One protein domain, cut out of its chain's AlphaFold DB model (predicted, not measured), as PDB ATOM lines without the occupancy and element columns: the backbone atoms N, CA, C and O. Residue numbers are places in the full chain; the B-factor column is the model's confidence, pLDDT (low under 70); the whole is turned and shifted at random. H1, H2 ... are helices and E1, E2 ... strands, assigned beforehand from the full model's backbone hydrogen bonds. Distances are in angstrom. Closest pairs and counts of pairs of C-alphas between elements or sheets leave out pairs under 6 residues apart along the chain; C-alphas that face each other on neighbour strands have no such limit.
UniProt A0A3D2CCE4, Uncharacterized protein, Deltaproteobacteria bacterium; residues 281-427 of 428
ATOM      1  N   THR A 281     -11.896 -38.961   7.728       95.25
ATOM      2  CA  THR A 281     -12.335 -39.879   6.682       95.25
ATOM      3  C   THR A 281     -12.634 -39.070   5.428       95.25
ATOM      4  O   THR A 281     -13.339 -38.058   5.472       95.25
ATOM      5  N   TRP A 282     -12.029 -39.489   4.325       94.62
ATOM      6  CA  TRP A 282     -11.945 -38.741   3.081       94.62
ATOM      7  C   TRP A 282     -12.431 -39.610   1.931       94.62
ATOM      8  O   TRP A 282     -11.830 -40.638   1.637       94.62
ATOM      9  N   ARG A 283     -13.486 -39.192   1.249       92.50
ATOM     10  CA  ARG A 283     -13.984 -39.839   0.042       92.50
ATOM     11  C   ARG A 283     -13.182 -39.374  -1.164       92.50
ATOM     12  O   ARG A 283     -13.081 -38.173  -1.398       92.50
ATOM     13  N   LEU A 284     -12.632 -40.302  -1.935       89.31
ATOM     14  CA  LEU A 284     -11.916 -39.990  -3.171       89.31
ATOM     15  C   LEU A 284     -12.921 -39.524  -4.232       89.31
ATOM     16  O   LEU A 284     -13.795 -40.288  -4.634       89.31
ATOM     17  N   ASP A 285     -12.794 -38.276  -4.677       85.69
ATOM     18  CA  ASP A 285     -13.666 -37.697  -5.704       85.69
ATOM     19  C   ASP A 285     -13.060 -37.864  -7.104       85.69
ATOM     20  O   ASP A 285     -13.764 -38.127  -8.075       85.69
ATOM     21  N   SER A 286     -11.743 -37.688  -7.228       82.50
ATOM     22  CA  SER A 286     -11.016 -37.835  -8.497       82.50
ATOM     23  C   SER A 286      -9.524 -38.051  -8.257       82.50
ATOM     24  O   SER A 286      -9.005 -37.749  -7.181       82.50
ATOM     25  N   GLY A 287      -8.820 -38.558  -9.265       77.00
ATOM     26  CA  GLY A 287      -7.370 -38.702  -9.217       77.00
ATOM     27  C   GLY A 287      -6.768 -38.767 -10.611       77.00
ATOM     28  O   GLY A 287      -7.460 -39.118 -11.558       77.00
ATOM     29  N   GLY A 288      -5.501 -38.414 -10.772       73.50
ATOM     30  CA  GLY A 288      -4.860 -38.405 -12.082       73.50
ATOM     31  C   GLY A 288      -3.348 -38.530 -12.022       73.50
ATOM     32  O   GLY A 288      -2.736 -38.183 -11.019       73.50
ATOM     33  N   MET A 289      -2.750 -39.022 -13.108       67.31
ATOM     34  CA  MET A 289      -1.302 -39.141 -13.303       67.31
ATOM     35  C   MET A 289      -0.966 -38.783 -14.756       67.31
ATOM     36  O   MET A 289      -1.718 -39.108 -15.672       67.31
ATOM     37  N   GLY A 290       0.143 -38.081 -14.992       62.41
ATOM     38  CA  GLY A 290       0.594 -37.731 -16.345       62.41
ATOM     39  C   GLY A 290      -0.334 -36.768 -17.098       62.41
ATOM     40  O   GLY A 290      -0.290 -36.719 -18.322       62.41
ATOM     41  N   GLY A 291      -1.189 -36.023 -16.388       61.75
ATOM     42  CA  GLY A 291      -2.186 -35.119 -16.980       61.75
ATOM     43  C   GLY A 291      -3.507 -35.784 -17.383       61.75
ATOM     44  O   GLY A 291      -4.411 -35.084 -17.836       61.75
ATOM     45  N   GLN A 292      -3.654 -37.098 -17.193       66.56
ATOM     46  CA  GLN A 292      -4.932 -37.791 -17.361       66.56
ATOM     47  C   GLN A 292      -5.705 -37.783 -16.046       66.56
ATOM     48  O   GLN A 292      -5.176 -38.193 -15.013       66.56
ATOM     49  N   VAL A 293      -6.954 -37.316 -16.086       67.00
ATOM     50  CA  VAL A 293      -7.867 -37.326 -14.937       67.00
ATOM     51  C   VAL A 293      -8.739 -38.574 -15.025       67.00
ATOM     52  O   VAL A 293      -9.357 -38.837 -16.055       67.00
ATOM     53  N   GLY A 294      -8.767 -39.343 -13.945       69.62
ATOM     54  CA  GLY A 294      -9.659 -40.464 -13.705       69.62
ATOM     55  C   GLY A 294     -10.725 -40.123 -12.665       69.62
ATOM     56  O   GLY A 294     -10.578 -39.196 -11.860       69.62
ATOM     57  N   SER A 295     -11.808 -40.892 -12.685       66.25
ATOM     58  CA  SER A 295     -12.884 -40.794 -11.699       66.25
ATOM     59  C   SER A 295     -12.771 -41.932 -10.697       66.25
ATOM     60  O   SER A 295     -12.397 -43.052 -11.055       66.25
ATOM     61  N   ALA A 296     -13.142 -41.647  -9.451       69.50
ATOM     62  CA  ALA A 296     -13.319 -42.663  -8.432       69.50
ATOM     63  C   ALA A 296     -14.744 -42.623  -7.877       69.50
ATOM     64  O   ALA A 296     -15.349 -41.562  -7.749       69.50
ATOM     65  N   ARG A 297     -15.283 -43.790  -7.537       74.31
ATOM     66  CA  ARG A 297     -16.545 -43.936  -6.803       74.31
ATOM     67  C   ARG A 297     -16.336 -44.955  -5.700       74.31
ATOM     68  O   ARG A 297     -15.613 -45.912  -5.929       74.31
ATOM     69  N   GLY A 298     -16.967 -44.761  -4.541       79.94
ATOM     70  CA  GLY A 298     -17.005 -45.770  -3.474       79.94
ATOM     71  C   GLY A 298     -15.656 -46.058  -2.811       79.94
ATOM     72  O   GLY A 298     -15.483 -47.141  -2.267       79.94
ATOM     73  N   VAL A 299     -14.695 -45.128  -2.874       84.75
ATOM     74  CA  VAL A 299     -13.372 -45.266  -2.243       84.75
ATOM     75  C   VAL A 299     -13.213 -44.209  -1.151       84.75
ATOM     76  O   VAL A 299     -13.401 -43.020  -1.411       84.75
ATOM     77  N   SER A 300     -12.839 -44.638   0.053       91.31
ATOM     78  CA  SER A 300     -12.577 -43.778   1.207       91.31
ATOM     79  C   SER A 300     -11.192 -44.042   1.798       91.31
ATOM     80  O   SER A 300     -10.711 -45.173   1.829       91.31
ATOM     81  N   LEU A 301     -10.541 -42.985   2.275       91.69
ATOM     82  CA  LEU A 301      -9.281 -43.006   3.005       91.69
ATOM     83  C   LEU A 301      -9.526 -42.457   4.411       91.69
ATOM     84  O   LEU A 301      -9.882 -41.293   4.578       91.69
ATOM     85  N   THR A 302      -9.296 -43.273   5.432       94.62
ATOM     86  CA  THR A 302      -9.340 -42.852   6.833       94.62
ATOM     87  C   THR A 302      -7.927 -42.701   7.375       94.62
ATOM     88  O   THR A 302      -7.164 -43.663   7.393       94.62
ATOM     89  N   LEU A 303      -7.588 -41.505   7.859       92.25
ATOM     90  CA  LEU A 303      -6.321 -41.195   8.523       92.25
ATOM     91  C   LEU A 303      -6.593 -40.850   9.987       92.25
ATOM     92  O   LEU A 303      -7.218 -39.835  10.288       92.25
ATOM     93  N   THR A 304      -6.126 -41.689  10.910       91.06
ATOM     94  CA  THR A 304      -6.333 -41.501  12.358       91.06
ATOM     95  C   THR A 304      -5.183 -40.723  13.003       91.06
ATOM     96  O   THR A 304      -4.044 -40.804  12.547       91.06
ATOM     97  N   GLY A 305      -5.436 -40.015  14.112       84.94
ATOM     98  CA  GLY A 305      -4.389 -39.273  14.841       84.94
ATOM     99  C   GLY A 305      -3.239 -40.149  15.361       84.94
ATOM    100  O   GLY A 305      -2.098 -39.699  15.451       84.94
ATOM    101  N   HIS A 306      -3.515 -41.430  15.612       82.19
ATOM    102  CA  HIS A 306      -2.538 -42.438  16.028       82.19
ATOM    103  C   HIS A 306      -1.865 -43.149  14.846       82.19
ATOM    104  O   HIS A 306      -1.464 -44.296  14.983       82.19
ATOM    105  N   GLY A 307      -1.809 -42.517  13.670       87.12
ATOM    106  CA  GLY A 307      -0.993 -42.983  12.543       87.12
ATOM    107  C   GLY A 307      -1.489 -44.220  11.811       87.12
ATOM    108  O   GLY A 307      -0.791 -44.699  10.927       87.12
ATOM    109  N   ARG A 308      -2.696 -44.726  12.093       89.50
ATOM    110  CA  ARG A 308      -3.340 -45.742  11.241       89.50
ATOM    111  C   ARG A 308      -3.953 -45.084  10.009       89.50
ATOM    112  O   ARG A 308      -4.669 -44.087  10.157       89.50
ATOM    113  N   ALA A 309      -3.684 -45.657   8.843       89.81
ATOM    114  CA  ALA A 309      -4.337 -45.352   7.576       89.81
ATOM    115  C   ALA A 309      -5.202 -46.547   7.156       89.81
ATOM    116  O   ALA A 309      -4.803 -47.689   7.364       89.81
ATOM    117  N   SER A 310      -6.374 -46.304   6.582       91.06
ATOM    118  CA  SER A 310      -7.225 -47.363   6.037       91.06
ATOM    119  C   SER A 310      -7.853 -46.890   4.738       91.06
ATOM    120  O   SER A 310      -8.500 -45.842   4.714       91.06
ATOM    121  N   LEU A 311      -7.636 -47.634   3.663       88.56
ATOM    122  CA  LEU A 311      -8.239 -47.409   2.358       88.56
ATOM    123  C   LEU A 311      -9.363 -48.430   2.180       88.56
ATOM    124  O   LEU A 311      -9.094 -49.626   2.109       88.56
ATOM    125  N   THR A 312     -10.610 -47.977   2.112       88.44
ATOM    126  CA  THR A 312     -11.782 -48.848   1.961       88.44
ATOM    127  C   THR A 312     -12.469 -48.581   0.633       88.44
ATOM    128  O   THR A 312     -12.848 -47.452   0.331       88.44
ATOM    129  N   ALA A 313     -12.656 -49.635  -0.151       84.69
ATOM    130  CA  ALA A 313     -13.519 -49.655  -1.316       84.69
ATOM    131  C   ALA A 313     -14.830 -50.364  -0.948       84.69
ATOM    132  O   ALA A 313     -14.819 -51.513  -0.507       84.69
ATOM    133  N   ALA A 314     -15.958 -49.685  -1.119       83.94
ATOM    134  CA  ALA A 314     -17.300 -50.223  -0.939       83.94
ATOM    135  C   ALA A 314     -18.073 -49.965  -2.231       83.94
ATOM    136  O   ALA A 314     -18.512 -48.844  -2.481       83.94
ATOM    137  N   ASP A 315     -18.167 -50.992  -3.079       78.81
ATOM    138  CA  ASP A 315     -18.579 -50.819  -4.476       78.81
ATOM    139  C   ASP A 315     -17.698 -49.774  -5.201       78.81
ATOM    140  O   ASP A 315     -18.154 -48.843  -5.868       78.81
ATOM    141  N   GLY A 316     -16.390 -49.912  -4.988       71.75
ATOM    142  CA  GLY A 316     -15.356 -49.015  -5.459       71.75
ATOM    143  C   GLY A 316     -15.030 -49.204  -6.938       71.75
ATOM    144  O   GLY A 316     -14.946 -50.329  -7.424       71.75
ATOM    145  N   PHE A 317     -14.787 -48.109  -7.650       72.81
ATOM    146  CA  PHE A 317     -14.223 -48.137  -8.999       72.81
ATOM    147  C   PHE A 317     -13.244 -46.978  -9.177       72.81
ATOM    148  O   PHE A 317     -13.550 -45.868  -8.743       72.81
ATOM    149  N   VAL A 318     -12.094 -47.228  -9.813       69.12
ATOM    150  CA  VAL A 318     -11.082 -46.217 -10.162       69.12
ATOM    151  C   VAL A 318     -10.617 -46.476 -11.592       69.12
ATOM    152  O   VAL A 318     -10.135 -47.566 -11.888       69.12
ATOM    153  N   GLY A 319     -10.731 -45.485 -12.476       65.81
ATOM    154  CA  GLY A 319     -10.277 -45.632 -13.859       65.81
ATOM    155  C   GLY A 319     -10.241 -44.322 -14.653       65.81
ATOM    156  O   GLY A 319     -10.763 -43.303 -14.187       65.81
ATOM    157  N   PRO A 320      -9.617 -44.330 -15.849       65.56
ATOM    158  CA  PRO A 320      -9.691 -43.232 -16.808       65.56
ATOM    159  C   PRO A 320     -11.139 -42.881 -17.156       65.56
ATOM    160  O   PRO A 320     -12.002 -43.755 -17.200       65.56
ATOM    161  N   VAL A 321     -11.404 -41.615 -17.480       66.19
ATOM    162  CA  VAL A 321     -12.714 -41.192 -17.998       66.19
ATOM    163  C   VAL A 321     -12.809 -41.543 -19.494       66.19
ATOM    164  O   VAL A 321     -12.725 -40.668 -20.352       66.19
ATOM    165  N   SER A 322     -12.923 -42.832 -19.824       72.12
ATOM    166  CA  SER A 322     -13.278 -43.312 -21.170       72.12
ATOM    167  C   SER A 322     -14.637 -44.014 -21.141       72.12
ATOM    168  O   SER A 322     -15.009 -44.587 -20.120       72.12
ATOM    169  N   ALA A 323     -15.382 -43.961 -22.251       70.44
ATOM    170  CA  ALA A 323     -16.732 -44.529 -22.335       70.44
ATOM    171  C   ALA A 323     -16.761 -46.019 -21.941       70.44
ATOM    172  O   ALA A 323     -17.499 -46.390 -21.038       70.44
ATOM    173  N   ASP A 324     -15.853 -46.831 -22.493       72.38
ATOM    174  CA  ASP A 324     -15.782 -48.273 -22.207       72.38
ATOM    175  C   ASP A 324     -15.498 -48.590 -20.725       72.38
ATOM    176  O   ASP A 324     -15.981 -49.577 -20.170       72.38
ATOM    177  N   ILE A 325     -14.702 -47.747 -20.059       69.06
ATOM    178  CA  ILE A 325     -14.339 -47.918 -18.646       69.06
ATOM    179  C   ILE A 325     -15.482 -47.462 -17.737       69.06
ATOM    180  O   ILE A 325     -15.700 -48.064 -16.687       69.06
ATOM    181  N   LEU A 326     -16.239 -46.442 -18.145       68.19
ATOM    182  CA  LEU A 326     -17.463 -46.037 -17.457       68.19
ATOM    183  C   LEU A 326     -18.547 -47.118 -17.577       68.19
ATOM    184  O   LEU A 326     -19.163 -47.444 -16.564       68.19
ATOM    185  N   ASP A 327     -18.694 -47.757 -18.740       74.50
ATOM    186  CA  ASP A 327     -19.616 -48.886 -18.934       74.50
ATOM    187  C   ASP A 327     -19.232 -50.088 -18.053       74.50
ATOM    188  O   ASP A 327     -20.084 -50.715 -17.418       74.50
ATOM    189  N   MET A 328     -17.932 -50.391 -17.938       71.31
ATOM    190  CA  MET A 328     -17.442 -51.396 -16.987       71.31
ATOM    191  C   MET A 328     -17.718 -51.002 -15.534       71.31
ATOM    192  O   MET A 328     -18.101 -51.857 -14.734       71.31
ATOM    193  N   ALA A 329     -17.540 -49.727 -15.187       70.88
ATOM    194  CA  ALA A 329     -17.848 -49.224 -13.856       70.88
ATOM    195  C   ALA A 329     -19.338 -49.375 -13.539       70.88
ATOM    196  O   ALA A 329     -19.685 -49.649 -12.400       70.88
ATOM    197  N   GLU A 330     -20.245 -49.223 -14.501       76.94
ATOM    198  CA  GLU A 330     -21.676 -49.455 -14.272       76.94
ATOM    199  C   GLU A 330     -22.000 -50.919 -13.963       76.94
ATOM    200  O   GLU A 330     -22.922 -51.187 -13.193       76.94
ATOM    201  N   GLN A 331     -21.218 -51.854 -14.505       77.12
ATOM    202  CA  GLN A 331     -21.469 -53.292 -14.407       77.12
ATOM    203  C   GLN A 331     -20.727 -53.976 -13.254       77.12
ATOM    204  O   GLN A 331     -21.201 -55.003 -12.768       77.12
ATOM    205  N   TYR A 332     -19.598 -53.435 -12.788       73.88
ATOM    206  CA  TYR A 332     -18.740 -54.087 -11.794       73.88
ATOM    207  C   TYR A 332     -18.242 -53.126 -10.712       73.88
ATOM    208  O   TYR A 332     -17.971 -51.952 -10.964       73.88
ATOM    209  N   GLY A 333     -18.073 -53.654  -9.501       76.44
ATOM    210  CA  GLY A 333     -17.504 -52.945  -8.361       76.44
ATOM    211  C   GLY A 333     -16.452 -53.770  -7.629       76.44
ATOM    212  O   GLY A 333     -16.515 -54.998  -7.591       76.44
ATOM    213  N   VAL A 334     -15.486 -53.089  -7.015       77.19
ATOM    214  CA  VAL A 334     -14.472 -53.693  -6.145       77.19
ATOM    215  C   VAL A 334     -14.792 -53.350  -4.697       77.19
ATOM    216  O   VAL A 334     -15.030 -52.194  -4.365       77.19
ATOM    217  N   SER A 335     -14.815 -54.337  -3.807       82.69
ATOM    218  CA  SER A 335     -15.018 -54.112  -2.374       82.69
ATOM    219  C   SER A 335     -13.934 -54.774  -1.548       82.69
ATOM    220  O   SER A 335     -13.575 -55.922  -1.795       82.69
ATOM    221  N   GLY A 336     -13.411 -54.051  -0.568       82.81
ATOM    222  CA  GLY A 336     -12.317 -54.506   0.279       82.81
ATOM    223  C   GLY A 336     -11.685 -53.358   1.043       82.81
ATOM    224  O   GLY A 336     -11.989 -52.188   0.806       82.81
ATOM    225  N   SER A 337     -10.781 -53.694   1.951       84.94
ATOM    226  CA  SER A 337     -10.030 -52.712   2.726       84.94
ATOM    227  C   SER A 337      -8.555 -53.064   2.740       84.94
ATOM    228  O   SER A 337      -8.194 -54.237   2.855       84.94
ATOM    229  N   ALA A 338      -7.712 -52.043   2.666       85.06
ATOM    230  CA  ALA A 338      -6.290 -52.149   2.917       85.06
ATOM    231  C   ALA A 338      -5.920 -51.242   4.088       85.06
ATOM    232  O   ALA A 338      -6.213 -50.045   4.083       85.06
ATOM    233  N   ASP A 339      -5.292 -51.827   5.100       88.38
ATOM    234  CA  ASP A 339      -4.853 -51.120   6.294       88.38
ATOM    235  C   ASP A 339      -3.357 -50.860   6.226       88.38
ATOM    236  O   ASP A 339      -2.582 -51.712   5.816       88.38
ATOM    237  N   GLY A 340      -2.953 -49.682   6.675       88.19
ATOM    238  CA  GLY A 340      -1.573 -49.242   6.660       88.19
ATOM    239  C   GLY A 340      -1.290 -48.243   7.769       88.19
ATOM    240  O   GLY A 340      -2.054 -48.067   8.728       88.19
ATOM    241  N   ARG A 341      -0.164 -47.557   7.635       88.25
ATOM    242  CA  ARG A 341       0.278 -46.508   8.547       88.25
ATOM    243  C   ARG A 341       0.530 -45.227   7.779       88.25
ATOM    244  O   ARG A 341       0.836 -45.256   6.595       88.25
ATOM    245  N   TRP A 342       0.409 -44.096   8.455       88.81
ATOM    246  CA  TRP A 342       0.789 -42.803   7.907       88.81
ATOM    247  C   TRP A 342       1.478 -41.949   8.964       88.81
ATOM    248  O   TRP A 342       1.233 -42.114  10.161       88.81
ATOM    249  N   ARG A 343       2.308 -41.006   8.512       87.62
ATOM    250  CA  ARG A 343       2.911 -39.981   9.370       87.62
ATOM    251  C   ARG A 343       3.248 -38.703   8.625       87.62
ATOM    252  O   ARG A 343       3.573 -38.742   7.441       87.62
ATOM    253  N   LEU A 344       3.235 -37.581   9.339       88.75
ATOM    254  CA  LEU A 344       3.759 -36.307   8.846       88.75
ATOM    255  C   LEU A 344       5.293 -36.310   8.814       88.75
ATOM    256  O   LEU A 344       5.943 -36.641   9.804       88.75
ATOM    257  N   THR A 345       5.869 -35.883   7.692       83.81
ATOM    258  CA  THR A 345       7.318 -35.675   7.517       83.81
ATOM    259  C   THR A 345       7.700 -34.205   7.362       83.81
ATOM    260  O   THR A 345       8.871 -33.863   7.484       83.81
ATOM    261  N   GLY A 346       6.721 -33.332   7.138       83.31
ATOM    262  CA  GLY A 346       6.902 -31.890   7.056       83.31
ATOM    263  C   GLY A 346       5.560 -31.175   7.140       83.31
ATOM    264  O   GLY A 346       4.525 -31.742   6.784       83.31
ATOM    265  N   LEU A 347       5.581 -29.937   7.617       84.94
ATOM    266  CA  LEU A 347       4.412 -29.077   7.765       84.94
ATOM    267  C   LEU A 347       4.804 -27.680   7.283       84.94
ATOM    268  O   LEU A 347       5.884 -27.207   7.631       84.94
ATOM    269  N   ALA A 348       3.962 -27.057   6.468       86.19
ATOM    270  CA  ALA A 348       4.126 -25.663   6.089       86.19
ATOM    271  C   ALA A 348       3.659 -24.737   7.223       86.19
ATOM    272  O   ALA A 348       2.870 -25.139   8.082       86.19
ATOM    273  N   ASP A 349       4.107 -23.482   7.202       82.69
ATOM    274  CA  ASP A 349       3.794 -22.490   8.243       82.69
ATOM    275  C   ASP A 349       2.283 -22.252   8.417       82.69
ATOM    276  O   ASP A 349       1.814 -21.973   9.519       82.69
ATOM    277  N   ASP A 350       1.507 -22.419   7.340       83.81
ATOM    278  CA  ASP A 350       0.046 -22.284   7.333       83.81
ATOM    279  C   ASP A 350      -0.694 -23.432   8.040       83.81
ATOM    280  O   ASP A 350      -1.892 -23.327   8.307       83.81
ATOM    281  N   ARG A 351       0.009 -24.534   8.339       85.69
ATOM    282  CA  ARG A 351      -0.521 -25.785   8.907       85.69
ATOM    283  C   ARG A 351      -1.652 -26.432   8.096       85.69
ATOM    284  O   ARG A 351      -2.280 -27.380   8.568       85.69
ATOM    285  N   GLN A 352      -1.904 -25.951   6.881       89.75
ATOM    286  CA  GLN A 352      -2.882 -26.486   5.933       89.75
ATOM    287  C   GLN A 352      -2.214 -27.331   4.852       89.75
ATOM    288  O   GLN A 352      -2.914 -28.018   4.111       89.75
ATOM    289  N   SER A 353      -0.886 -27.315   4.756       91.81
ATOM    290  CA  SER A 353      -0.144 -28.146   3.813       91.81
ATOM    291  C   SER A 353       1.123 -28.742   4.419       91.81
ATOM    292  O   SER A 353       1.605 -28.321   5.474       91.81
ATOM    293  N   GLY A 354       1.673 -29.766   3.771       91.38
ATOM    294  CA  GLY A 354       2.906 -30.395   4.225       91.38
ATOM    295  C   GLY A 354       3.291 -31.630   3.429       91.38
ATOM    296  O   GLY A 354       2.833 -31.849   2.308       91.38
ATOM    297  N   THR A 355       4.143 -32.456   4.033       90.88
ATOM    298  CA  THR A 355       4.513 -33.767   3.499       90.88
ATOM    299  C   THR A 355       4.146 -34.872   4.476       90.88
ATOM    300  O   THR A 355       4.224 -34.703   5.696       90.88
ATOM    301  N   LEU A 356       3.719 -36.008   3.940       90.50
ATOM    302  CA  LEU A 356       3.408 -37.216   4.685       90.50
ATOM    303  C   LEU A 356       4.000 -38.441   3.988       90.50
ATOM    304  O   LEU A 356       4.294 -38.416   2.794       90.50
ATOM    305  N   ARG A 357       4.145 -39.531   4.735       89.00
ATOM    306  CA  ARG A 357       4.423 -40.865   4.192       89.00
ATOM    307  C   ARG A 357       3.299 -41.802   4.584       89.00
ATOM    308  O   ARG A 357       2.736 -41.653   5.669       89.00
ATOM    309  N   ILE A 358       2.993 -42.747   3.702       87.44
ATOM    310  CA  ILE A 358       2.010 -43.803   3.927       87.44
ATOM    311  C   ILE A 358       2.667 -45.138   3.588       87.44
ATOM    312  O   ILE A 358       3.319 -45.236   2.554       87.44
ATOM    313  N   SER A 359       2.488 -46.138   4.446       87.75
ATOM    314  CA  SER A 359       3.058 -47.479   4.302       87.75
ATOM    315  C   SER A 359       2.027 -48.577   4.552       87.75
ATOM    316  O   SER A 359       1.028 -48.351   5.236       87.75
ATOM    317  N   GLY A 360       2.243 -49.763   3.982       84.12
ATOM    318  CA  GLY A 360       1.421 -50.960   4.214       84.12
ATOM    319  C   GLY A 360       0.020 -50.975   3.580       84.12
ATOM    320  O   GLY A 360      -0.674 -51.977   3.687       84.12
ATOM    321  N   LEU A 361      -0.405 -49.928   2.855       81.12
ATOM    322  CA  LEU A 361      -1.729 -49.872   2.197       81.12
ATOM    323  C   LEU A 361      -1.933 -50.899   1.053       81.12
ATOM    324  O   LEU A 361      -2.931 -50.823   0.340       81.12
ATOM    325  N   HIS A 362      -1.024 -51.854   0.845       78.06
ATOM    326  CA  HIS A 362      -1.114 -52.887  -0.195       78.06
ATOM    327  C   HIS A 362      -1.563 -54.269   0.325       78.06
ATOM    328  O   HIS A 362      -1.935 -55.118  -0.488       78.06
ATOM    329  N   ASP A 363      -1.591 -54.494   1.645       67.31
ATOM    330  CA  ASP A 363      -1.843 -55.810   2.277       67.31
ATOM    331  C   ASP A 363      -3.336 -56.178   2.422       67.31
ATOM    332  O   ASP A 363      -3.714 -57.065   3.187       67.31
ATOM    333  N   GLY A 364      -4.214 -55.490   1.690       71.25
ATOM    334  CA  GLY A 364      -5.662 -55.681   1.766       71.25
ATOM    335  C   GLY A 364      -6.201 -56.879   0.979       71.25
ATOM    336  O   GLY A 364      -5.665 -57.258  -0.070       71.25
ATOM    337  N   MET A 365      -7.337 -57.409   1.444       69.06
ATOM    338  CA  MET A 365      -8.170 -58.373   0.717       69.06
ATOM    339  C   MET A 365      -9.321 -57.631   0.037       69.06
ATOM    340  O   MET A 365     -10.094 -56.931   0.695       69.06
ATOM    341  N   ALA A 366      -9.446 -57.788  -1.279       70.31
ATOM    342  CA  ALA A 366     -10.514 -57.181  -2.061       70.31
ATOM    343  C   ALA A 366     -11.173 -58.203  -2.988       70.31
ATOM    344  O   ALA A 366     -10.571 -59.195  -3.404       70.31
ATOM    345  N   THR A 367     -12.437 -57.948  -3.292       69.44
ATOM    346  CA  THR A 367     -13.329 -58.805  -4.069       69.44
ATOM    347  C   THR A 367     -13.975 -57.987  -5.178       69.44
ATOM    348  O   THR A 367     -14.301 -56.820  -4.966       69.44
ATOM    349  N   VAL A 368     -14.143 -58.574  -6.362       72.50
ATOM    350  CA  VAL A 368     -14.910 -57.979  -7.467       72.50
ATOM    351  C   VAL A 368     -16.305 -58.588  -7.473       72.50
ATOM    352  O   VAL A 368     -16.436 -59.806  -7.358       72.50
ATOM    353  N   HIS A 369     -17.337 -57.765  -7.625       76.38
ATOM    354  CA  HIS A 369     -18.731 -58.195  -7.749       76.38
ATOM    355  C   HIS A 369     -19.435 -57.464  -8.898       76.38
ATOM    356  O   HIS A 369     -19.004 -56.395  -9.334       76.38
ATOM    357  N   GLY A 370     -20.502 -58.070  -9.425       72.00
ATOM    358  CA  GLY A 370     -21.343 -57.453 -10.448       72.00
ATOM    359  C   GLY A 370     -22.429 -56.564  -9.834       72.00
ATOM    360  O   GLY A 370     -23.130 -56.965  -8.902       72.00
ATOM    361  N   ARG A 371     -22.623 -55.371 -10.394       76.38
ATOM    362  CA  ARG A 371     -23.720 -54.459 -10.053       76.38
ATOM    363  C   ARG A 371     -25.013 -54.962 -10.709       76.38
ATOM    364  O   ARG A 371     -25.010 -55.366 -11.866       76.38
ATOM    365  N   GLY A 372     -26.128 -54.966  -9.972       67.81
ATOM    366  CA  GLY A 372     -27.441 -55.360 -10.517       67.81
ATOM    367  C   GLY A 372     -27.905 -56.800 -10.242       67.81
ATOM    368  O   GLY A 372     -28.721 -57.323 -10.993       67.81
ATOM    369  N   GLY A 373     -27.442 -57.443  -9.161       59.31
ATOM    370  CA  GLY A 373     -27.999 -58.727  -8.687       59.31
ATOM    371  C   GLY A 373     -27.255 -59.983  -9.154       59.31
ATOM    372  O   GLY A 373     -27.723 -61.100  -8.934       59.31
ATOM    373  N   MET A 374     -26.079 -59.816  -9.758       56.88
ATOM    374  CA  MET A 374     -25.169 -60.904 -10.121       56.88
ATOM    375  C   MET A 374     -24.464 -61.402  -8.845       56.88
ATOM    376  O   MET A 374     -23.471 -60.835  -8.402       56.88
ATOM    377  N   GLY A 375     -25.032 -62.422  -8.194       54.97
ATOM    378  CA  GLY A 375     -24.697 -62.864  -6.830       54.97
ATOM    379  C   GLY A 375     -23.364 -63.601  -6.630       54.97
ATOM    380  O   GLY A 375     -23.310 -64.503  -5.797       54.97
ATOM    381  N   PHE A 376     -22.303 -63.263  -7.363       58.03
ATOM    382  CA  PHE A 376     -20.977 -63.857  -7.171       58.03
ATOM    383  C   PHE A 376     -19.910 -62.783  -6.931       58.03
ATOM    384  O   PHE A 376     -19.854 -61.772  -7.630       58.03
ATOM    385  N   ALA A 377     -19.064 -63.017  -5.928       64.56
ATOM    386  CA  ALA A 377     -17.889 -62.209  -5.628       64.56
ATOM    387  C   ALA A 377     -16.639 -63.063  -5.862       64.56
ATOM    388  O   ALA A 377     -16.535 -64.163  -5.317       64.56
ATOM    389  N   LEU A 378     -15.710 -62.580  -6.685       66.56
ATOM    390  CA  LEU A 378     -14.441 -63.258  -6.960       66.56
ATOM    391  C   LEU A 378     -13.297 -62.529  -6.241       66.56
ATOM    392  O   LEU A 378     -13.326 -61.297  -6.173       66.56
ATOM    393  N   PRO A 379     -12.280 -63.238  -5.717       67.88
ATOM    394  CA  PRO A 379     -11.060 -62.599  -5.231       67.88
ATOM    395  C   PRO A 379     -10.446 -61.720  -6.326       67.88
ATOM    396  O   PRO A 379     -10.272 -62.157  -7.460       67.88
ATOM    397  N   ALA A 380     -10.118 -60.475  -5.992       66.31
ATOM    398  CA  ALA A 380      -9.615 -59.488  -6.946       66.31
ATOM    399  C   ALA A 380      -8.077 -59.502  -7.083       66.31
ATOM    400  O   ALA A 380      -7.503 -58.535  -7.577       66.31
ATOM    401  N   GLU A 381      -7.390 -60.544  -6.604       67.25
ATOM    402  CA  GLU A 381      -5.934 -60.523  -6.378       67.25
ATOM    403  C   GLU A 381      -5.113 -60.227  -7.641       67.25
ATOM    404  O   GLU A 381      -4.325 -59.277  -7.650       67.25
ATOM    405  N   GLU A 382      -5.318 -60.981  -8.724       66.12
ATOM    406  CA  GLU A 382      -4.618 -60.740  -9.997       66.12
ATOM    407  C   GLU A 382      -5.037 -59.398 -10.616       66.12
ATOM    408  O   GLU A 382      -4.197 -58.637 -11.098       66.12
ATOM    409  N   TRP A 383      -6.324 -59.055 -10.515       65.06
ATOM    410  CA  TRP A 383      -6.900 -57.816 -11.049       65.06
ATOM    411  C   TRP A 383      -6.324 -56.552 -10.392       65.06
ATOM    412  O   TRP A 383      -6.159 -55.522 -11.039       65.06
ATOM    413  N   LEU A 384      -5.980 -56.637  -9.105       70.00
ATOM    414  CA  LEU A 384      -5.426 -55.534  -8.320       70.00
ATOM    415  C   LEU A 384      -3.900 -55.544  -8.248       70.00
ATOM    416  O   LEU A 384      -3.320 -54.646  -7.640       70.00
ATOM    417  N   THR A 385      -3.230 -56.512  -8.877       70.44
ATOM    418  CA  THR A 385      -1.761 -56.581  -8.892       70.44
ATOM    419  C   THR A 385      -1.113 -55.280  -9.394       70.44
ATOM    420  O   THR A 385      -0.220 -54.782  -8.703       70.44
ATOM    421  N   PRO A 386      -1.584 -54.637 -10.485       69.00
ATOM    422  CA  PRO A 386      -1.058 -53.336 -10.905       69.00
ATOM    423  C   PRO A 386      -1.251 -52.231  -9.854       69.00
ATOM    424  O   PRO A 386      -0.363 -51.408  -9.649       69.00
ATOM    425  N   VAL A 387      -2.386 -52.233  -9.145       72.38
ATOM    426  CA  VAL A 387      -2.680 -51.266  -8.072       72.38
ATOM    427  C   VAL A 387      -1.749 -51.485  -6.879       72.38
ATOM    428  O   VAL A 387      -1.194 -50.526  -6.352       72.38
ATOM    429  N   ARG A 388      -1.514 -52.741  -6.481       77.12
ATOM    430  CA  ARG A 388      -0.572 -53.090  -5.405       77.12
ATOM    431  C   ARG A 388       0.859 -52.676  -5.755       77.12
ATOM    432  O   ARG A 388       1.519 -52.048  -4.936       77.12
ATOM    433  N   GLN A 389       1.316 -52.956  -6.978       76.69
ATOM    434  CA  GLN A 389       2.634 -52.522  -7.465       76.69
ATOM    435  C   GLN A 389       2.771 -50.996  -7.477       76.69
ATOM    436  O   GLN A 389       3.807 -50.460  -7.093       76.69
ATOM    437  N   PHE A 390       1.713 -50.288  -7.871       75.25
ATOM    438  CA  PHE A 390       1.676 -48.833  -7.829       75.25
ATOM    439  C   PHE A 390       1.755 -48.286  -6.397       75.25
ATOM    440  O   PHE A 390       2.531 -47.369  -6.139       75.25
ATOM    441  N   LEU A 391       1.015 -48.865  -5.446       78.44
ATOM    442  CA  LEU A 391       1.081 -48.470  -4.034       78.44
ATOM    443  C   LEU A 391       2.468 -48.734  -3.428       78.44
ATOM    444  O   LEU A 391       2.999 -47.855  -2.756       78.44
ATOM    445  N   LEU A 392       3.087 -49.877  -3.744       83.31
ATOM    446  CA  LEU A 392       4.473 -50.195  -3.365       83.31
ATOM    447  C   LEU A 392       5.484 -49.189  -3.937       83.31
ATOM    448  O   LEU A 392       6.473 -48.856  -3.289       83.31
ATOM    449  N   MET A 393       5.244 -48.679  -5.148       81.12
ATOM    450  CA  MET A 393       6.085 -47.650  -5.768       81.12
ATOM    451  C   MET A 393       5.923 -46.274  -5.100       81.12
ATOM    452  O   MET A 393       6.880 -45.503  -5.047       81.12
ATOM    453  N   ILE A 394       4.730 -45.964  -4.579       80.56
ATOM    454  CA  ILE A 394       4.417 -44.699  -3.892       80.56
ATOM    455  C   ILE A 394       4.921 -44.685  -2.453       80.56
ATOM    456  O   ILE A 394       5.371 -43.645  -1.982       80.56
ATOM    457  N   GLU A 395       4.843 -45.811  -1.753       82.44
ATOM    458  CA  GLU A 395       5.214 -45.965  -0.344       82.44
ATOM    459  C   GLU A 395       6.573 -45.350   0.056       82.44
ATOM    460  O   GLU A 395       6.640 -44.645   1.073       82.44
ATOM    461  N   PRO A 396       7.670 -45.508  -0.715       81.19
ATOM    462  CA  PRO A 396       8.933 -44.867  -0.368       81.19
ATOM    463  C   PRO A 396       8.928 -43.346  -0.590       81.19
ATOM    464  O   PRO A 396       9.809 -42.666  -0.057       81.19
ATOM    465  N   LEU A 397       7.974 -42.787  -1.335       84.62
ATOM    466  CA  LEU A 397       7.967 -41.380  -1.725       84.62
ATOM    467  C   LEU A 397       7.291 -40.484  -0.671       84.62
ATOM    468  O   LEU A 397       6.264 -40.848  -0.097       84.62
ATOM    469  N   PRO A 398       7.823 -39.275  -0.420       86.00
ATOM    470  CA  PRO A 398       7.106 -38.270   0.350       86.00
ATOM    471  C   PRO A 398       5.929 -37.730  -0.474       86.00
ATOM    472  O   PRO A 398       6.112 -37.217  -1.580       86.00
ATOM    473  N   LEU A 399       4.722 -37.817   0.080       90.44
ATOM    474  CA  LEU A 399       3.504 -37.288  -0.526       90.44
ATOM    475  C   LEU A 399       3.246 -35.887  -0.000       90.44
ATOM    476  O   LEU A 399       3.295 -35.649   1.204       90.44
ATOM    477  N   GLN A 400       2.950 -34.958  -0.895       93.81
ATOM    478  CA  GLN A 400       2.461 -33.640  -0.525       93.81
ATOM    479  C   GLN A 400       0.979 -33.731  -0.194       93.81
ATOM    480  O   GLN A 400       0.235 -34.425  -0.882       93.81
ATOM    481  N   TRP A 401       0.549 -33.024   0.840       93.94
ATOM    482  CA  TRP A 401      -0.863 -32.900   1.174       93.94
ATOM    483  C   TRP A 401      -1.237 -31.436   1.361       93.94
ATOM    484  O   TRP A 401      -0.426 -30.649   1.852       93.94
ATOM    485  N   THR A 402      -2.475 -31.104   1.005       95.50
ATOM    486  CA  THR A 402      -3.043 -29.763   1.171       95.50
ATOM    487  C   THR A 402      -4.519 -29.862   1.530       95.50
ATOM    488  O   THR A 402      -5.284 -30.563   0.868       95.50
ATOM    489  N   LEU A 403      -4.927 -29.149   2.574       94.06
ATOM    490  CA  LEU A 403      -6.317 -28.951   2.948       94.06
ATOM    491  C   LEU A 403      -6.865 -27.691   2.270       94.06
ATOM    492  O   LEU A 403      -6.236 -26.635   2.268       94.06
ATOM    493  N   HIS A 404      -8.067 -27.804   1.717       93.19
ATOM    494  CA  HIS A 404      -8.796 -26.708   1.083       93.19
ATOM    495  C   HIS A 404     -10.178 -26.547   1.721       93.19
ATOM    496  O   HIS A 404     -10.639 -27.413   2.471       93.19
ATOM    497  N   ASP A 405     -10.847 -25.435   1.404       89.94
ATOM    498  CA  ASP A 405     -12.229 -25.154   1.807       89.94
ATOM    499  C   ASP A 405     -12.457 -25.367   3.312       89.94
ATOM    500  O   ASP A 405     -13.346 -26.108   3.719       89.94
ATOM    501  N   GLN A 406     -11.604 -24.761   4.148       85.56
ATOM    502  CA  GLN A 406     -11.649 -24.900   5.615       85.56
ATOM    503  C   GLN A 406     -11.534 -26.363   6.098       85.56
ATOM    504  O   GLN A 406     -12.168 -26.768   7.073       85.56
ATOM    505  N   GLY A 407     -10.738 -27.180   5.402       87.06
ATOM    506  CA  GLY A 407     -10.505 -28.582   5.755       87.06
ATOM    507  C   GLY A 407     -11.626 -29.534   5.333       87.06
ATOM    508  O   GLY A 407     -11.717 -30.637   5.881       87.06
ATOM    509  N   GLN A 408     -12.477 -29.121   4.386       93.69
ATOM    510  CA  GLN A 408     -13.514 -29.968   3.780       93.69
ATOM    511  C   GLN A 408     -13.013 -30.747   2.561       93.69
ATOM    512  O   GLN A 408     -13.616 -31.753   2.186       93.69
ATOM    513  N   LYS A 409     -11.909 -30.305   1.955       94.19
ATOM    514  CA  LYS A 409     -11.259 -30.993   0.838       94.19
ATOM    515  C   LYS A 409      -9.800 -31.268   1.154       94.19
ATOM    516  O   LYS A 409      -9.137 -30.445   1.783       94.19
ATOM    517  N   LEU A 410      -9.312 -32.406   0.683       95.19
ATOM    518  CA  LEU A 410      -7.925 -32.831   0.810       95.19
ATOM    519  C   LEU A 410      -7.375 -33.141  -0.579       95.19
ATOM    520  O   LEU A 410      -7.981 -33.894  -1.335       95.19
ATOM    521  N   THR A 411      -6.209 -32.594  -0.886       94.19
ATOM    522  CA  THR A 411      -5.421 -32.965  -2.060       94.19
ATOM    523  C   THR A 411      -4.181 -33.710  -1.586       94.19
ATOM    524  O   THR A 411      -3.497 -33.225  -0.686       94.19
ATOM    525  N   ILE A 412      -3.883 -34.872  -2.173       92.31
ATOM    526  CA  ILE A 412      -2.622 -35.600  -1.979       92.31
ATOM    527  C   ILE A 412      -1.918 -35.699  -3.329       92.31
ATOM    528  O   ILE A 412      -2.514 -36.158  -4.300       92.31
ATOM    529  N   ALA A 413      -0.654 -35.297  -3.398       90.81
ATOM    530  CA  ALA A 413       0.120 -35.295  -4.630       90.81
ATOM    531  C   ALA A 413       1.493 -35.951  -4.456       90.81
ATOM    532  O   ALA A 413       2.119 -35.858  -3.401       90.81
ATOM    533  N   ALA A 414       1.996 -36.567  -5.524       87.31
ATOM    534  CA  ALA A 414       3.377 -37.038  -5.612       87.31
ATOM    535  C   ALA A 414       4.045 -36.403  -6.843       87.31
ATOM    536  O   ALA A 414       4.003 -36.974  -7.936       87.31
ATOM    537  N   PRO A 415       4.670 -35.214  -6.702       77.31
ATOM    538  CA  PRO A 415       5.252 -34.490  -7.835       77.31
ATOM    539  C   PRO A 415       6.306 -35.299  -8.599       77.31
ATOM    540  O   PRO A 415       6.391 -35.201  -9.821       77.31
ATOM    541  N   ALA A 416       7.064 -36.136  -7.882       78.06
ATOM    542  CA  ALA A 416       8.081 -37.021  -8.448       78.06
ATOM    543  C   ALA A 416       7.505 -38.117  -9.369       78.06
ATOM    544  O   ALA A 416       8.240 -38.683 -10.172       78.06
ATOM    545  N   MET A 417       6.198 -38.395  -9.299       73.31
ATOM    546  CA  MET A 417       5.514 -39.398 -10.114       73.31
ATOM    547  C   MET A 417       4.589 -38.754 -11.142       73.31
ATOM    548  O   MET A 417       3.370 -38.770 -10.996       73.31
ATOM    549  N   ALA A 418       5.174 -38.166 -12.189       70.94
ATOM    550  CA  ALA A 418       4.438 -37.646 -13.346       70.94
ATOM    551  C   ALA A 418       3.222 -36.763 -12.978       70.94
ATOM    552  O   ALA A 418       2.214 -36.779 -13.680       70.94
ATOM    553  N   ARG A 419       3.308 -35.986 -11.886       74.06
ATOM    554  CA  ARG A 419       2.199 -35.182 -11.336       74.06
ATOM    555  C   ARG A 419       0.981 -36.015 -10.900       74.06
ATOM    556  O   ARG A 419      -0.144 -35.681 -11.261       74.06
ATOM    557  N   LEU A 420       1.194 -37.087 -10.134       83.19
ATOM    558  CA  LEU A 420       0.103 -37.753  -9.421       83.19
ATOM    559  C   LEU A 420      -0.612 -36.738  -8.523       83.19
ATOM    560  O   LEU A 420       0.036 -36.105  -7.687       83.19
ATOM    561  N   GLU A 421      -1.929 -36.634  -8.663       88.19
ATOM    562  CA  GLU A 421      -2.790 -35.794  -7.835       88.19
ATOM    563  C   GLU A 421      -4.089 -36.543  -7.522       88.19
ATOM    564  O   GLU A 421      -4.774 -37.016  -8.426       88.19
ATOM    565  N   LEU A 422      -4.426 -36.657  -6.240       88.44
ATOM    566  CA  LEU A 422      -5.641 -37.275  -5.718       88.44
ATOM    567  C   LEU A 422      -6.437 -36.221  -4.954       88.44
ATOM    568  O   LEU A 422      -5.875 -35.510  -4.119       88.44
ATOM    569  N   ARG A 423      -7.739 -36.131  -5.215       91.56
ATOM    570  CA  ARG A 423      -8.638 -35.148  -4.604       91.56
ATOM    571  C   ARG A 423      -9.738 -35.851  -3.838       91.56
ATOM    572  O   ARG A 423     -10.411 -36.732  -4.376       91.56
ATOM    573  N   PHE A 424      -9.942 -35.414  -2.607       93.12
ATOM    574  CA  PHE A 424     -10.897 -35.997  -1.689       93.12
ATOM    575  C   PHE A 424     -11.820 -34.943  -1.076       93.12
ATOM    576  O   PHE A 424     -11.409 -33.804  -0.831       93.12
ATOM    577  N   SER A 425     -13.029 -35.372  -0.730       94.19
ATOM    578  CA  SER A 425     -13.994 -34.633   0.080       94.19
ATOM    579  C   SER A 425     -14.182 -35.321   1.424       94.19
ATOM    580  O   SER A 425     -14.059 -36.537   1.546       94.19
ATOM    581  N   ARG A 426     -14.451 -34.547   2.471       94.12
ATOM    582  CA  ARG A 426     -14.649 -35.099   3.811       94.12
ATOM    583  C   ARG A 426     -15.962 -35.884   3.890       94.12
ATOM    584  O   ARG A 426     -17.008 -35.375   3.485       94.12
ATOM    585  N   GLU A 427     -15.916 -37.103   4.420       88.00
ATOM    586  CA  GLU A 427     -17.134 -37.847   4.762       88.00
ATOM    587  C   GLU A 427     -17.756 -37.252   6.033       88.00
ATOM    588  O   GLU A 427     -17.038 -36.842   6.949       88.00
TER     589      GLU A 427
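Overview. This is residues 281 to 427 of the 428 residues of an uncharacterized protein of Deltaproteobacteria bacterium (UniProt A0A3D2CCE4). What shape does the backbone make? Eight antiparallel strands, E1 E2 E3 E4 E5 E8 E9 E10, close into a barrel, with E10 back beside E1. Past the ring, E6, itself paired with E7, extends the wall along the first residues of E4, with H1 outside the barrel there and H2 near E5. What are its parts and size? The printed part has 147 residues with two named helices and ten named strands, in the order E1 E2 E3 H1 E4 E5 E6 E7 H2 E8 E9 E10, and is mostly strand. It is compact, with a radius of gyration of the C-alphas of 15.4 A, yet elongated, spanning 51 by 29 by 27 A.

Along the chain. Where are the first strands? E1 is residues 281 to 289, from C-alpha 281 at (-12.335, -39.879, 6.682); E2 is 292 to 303, 26.1 A long, and E3 is 308 to 320, 28.9 A. E2 bends by 88 degrees at residue 298 and E3 by 90 degrees at residue 315. What follows? H1 is residues 323 to 331, and E4, 332 to 347, spans 39.3 A from (-18.740, -54.087, -11.794). E5 is 353 to 359, E6 365 to 370 and E7 377 to 379. What comes last? H2 is residues 385 to 394, E8 399 to 404, E9 409 to 414, and E10 420 to 426, ending at (-14.649, -35.099, 3.811).

Arrangement. Which atoms link the ring? E1 E2 E3 and E8 E9 E10 are meanders, each strand the antiparallel neighbour of the one before; N 284 and O 299, 2.9 A, and N 402 and O 411, 2.9 A, are within hydrogen-bond range. So are N 311 and O 338 of E3 and E4, 2.8 A, N 343 and O 357 of E4 and E5, 2.9 A, N 356 and O 399 of E5 and E8, 2.8 A, and N 425 and O 283 of E10 and E1, 2.9 A. How do E6 and E7 join? E5 and E6 lie on one side of E4, E3 on the other; N 335 and O 367, 2.8 A, pair E4 with E6, and N 368 and O 378, 2.8 A, join the hairpin of E6 and E7. Where are the helices? H1 is on the barrel, outside it, at a height over the sheet of 5.4 A; its closest C-alpha pair with E3 is Phe 317 and Ala 329, 6.2 A. H2 is on the barrel and apart from H1; in both helices every O i to N i+4 pair is within hydrogen-bond range.

Size, cuts and confidence. How far does it reach? The two C-alphas farthest apart, of Asp 349 and Gly 375, are 51.7 A apart. Are there cuts or long links? The printed part has no cut and no long link. Where is confidence low? The mean pLDDT of the printed part is 80.2, and 30 residues are under 70, among them 289 to 296 and 372 to 383.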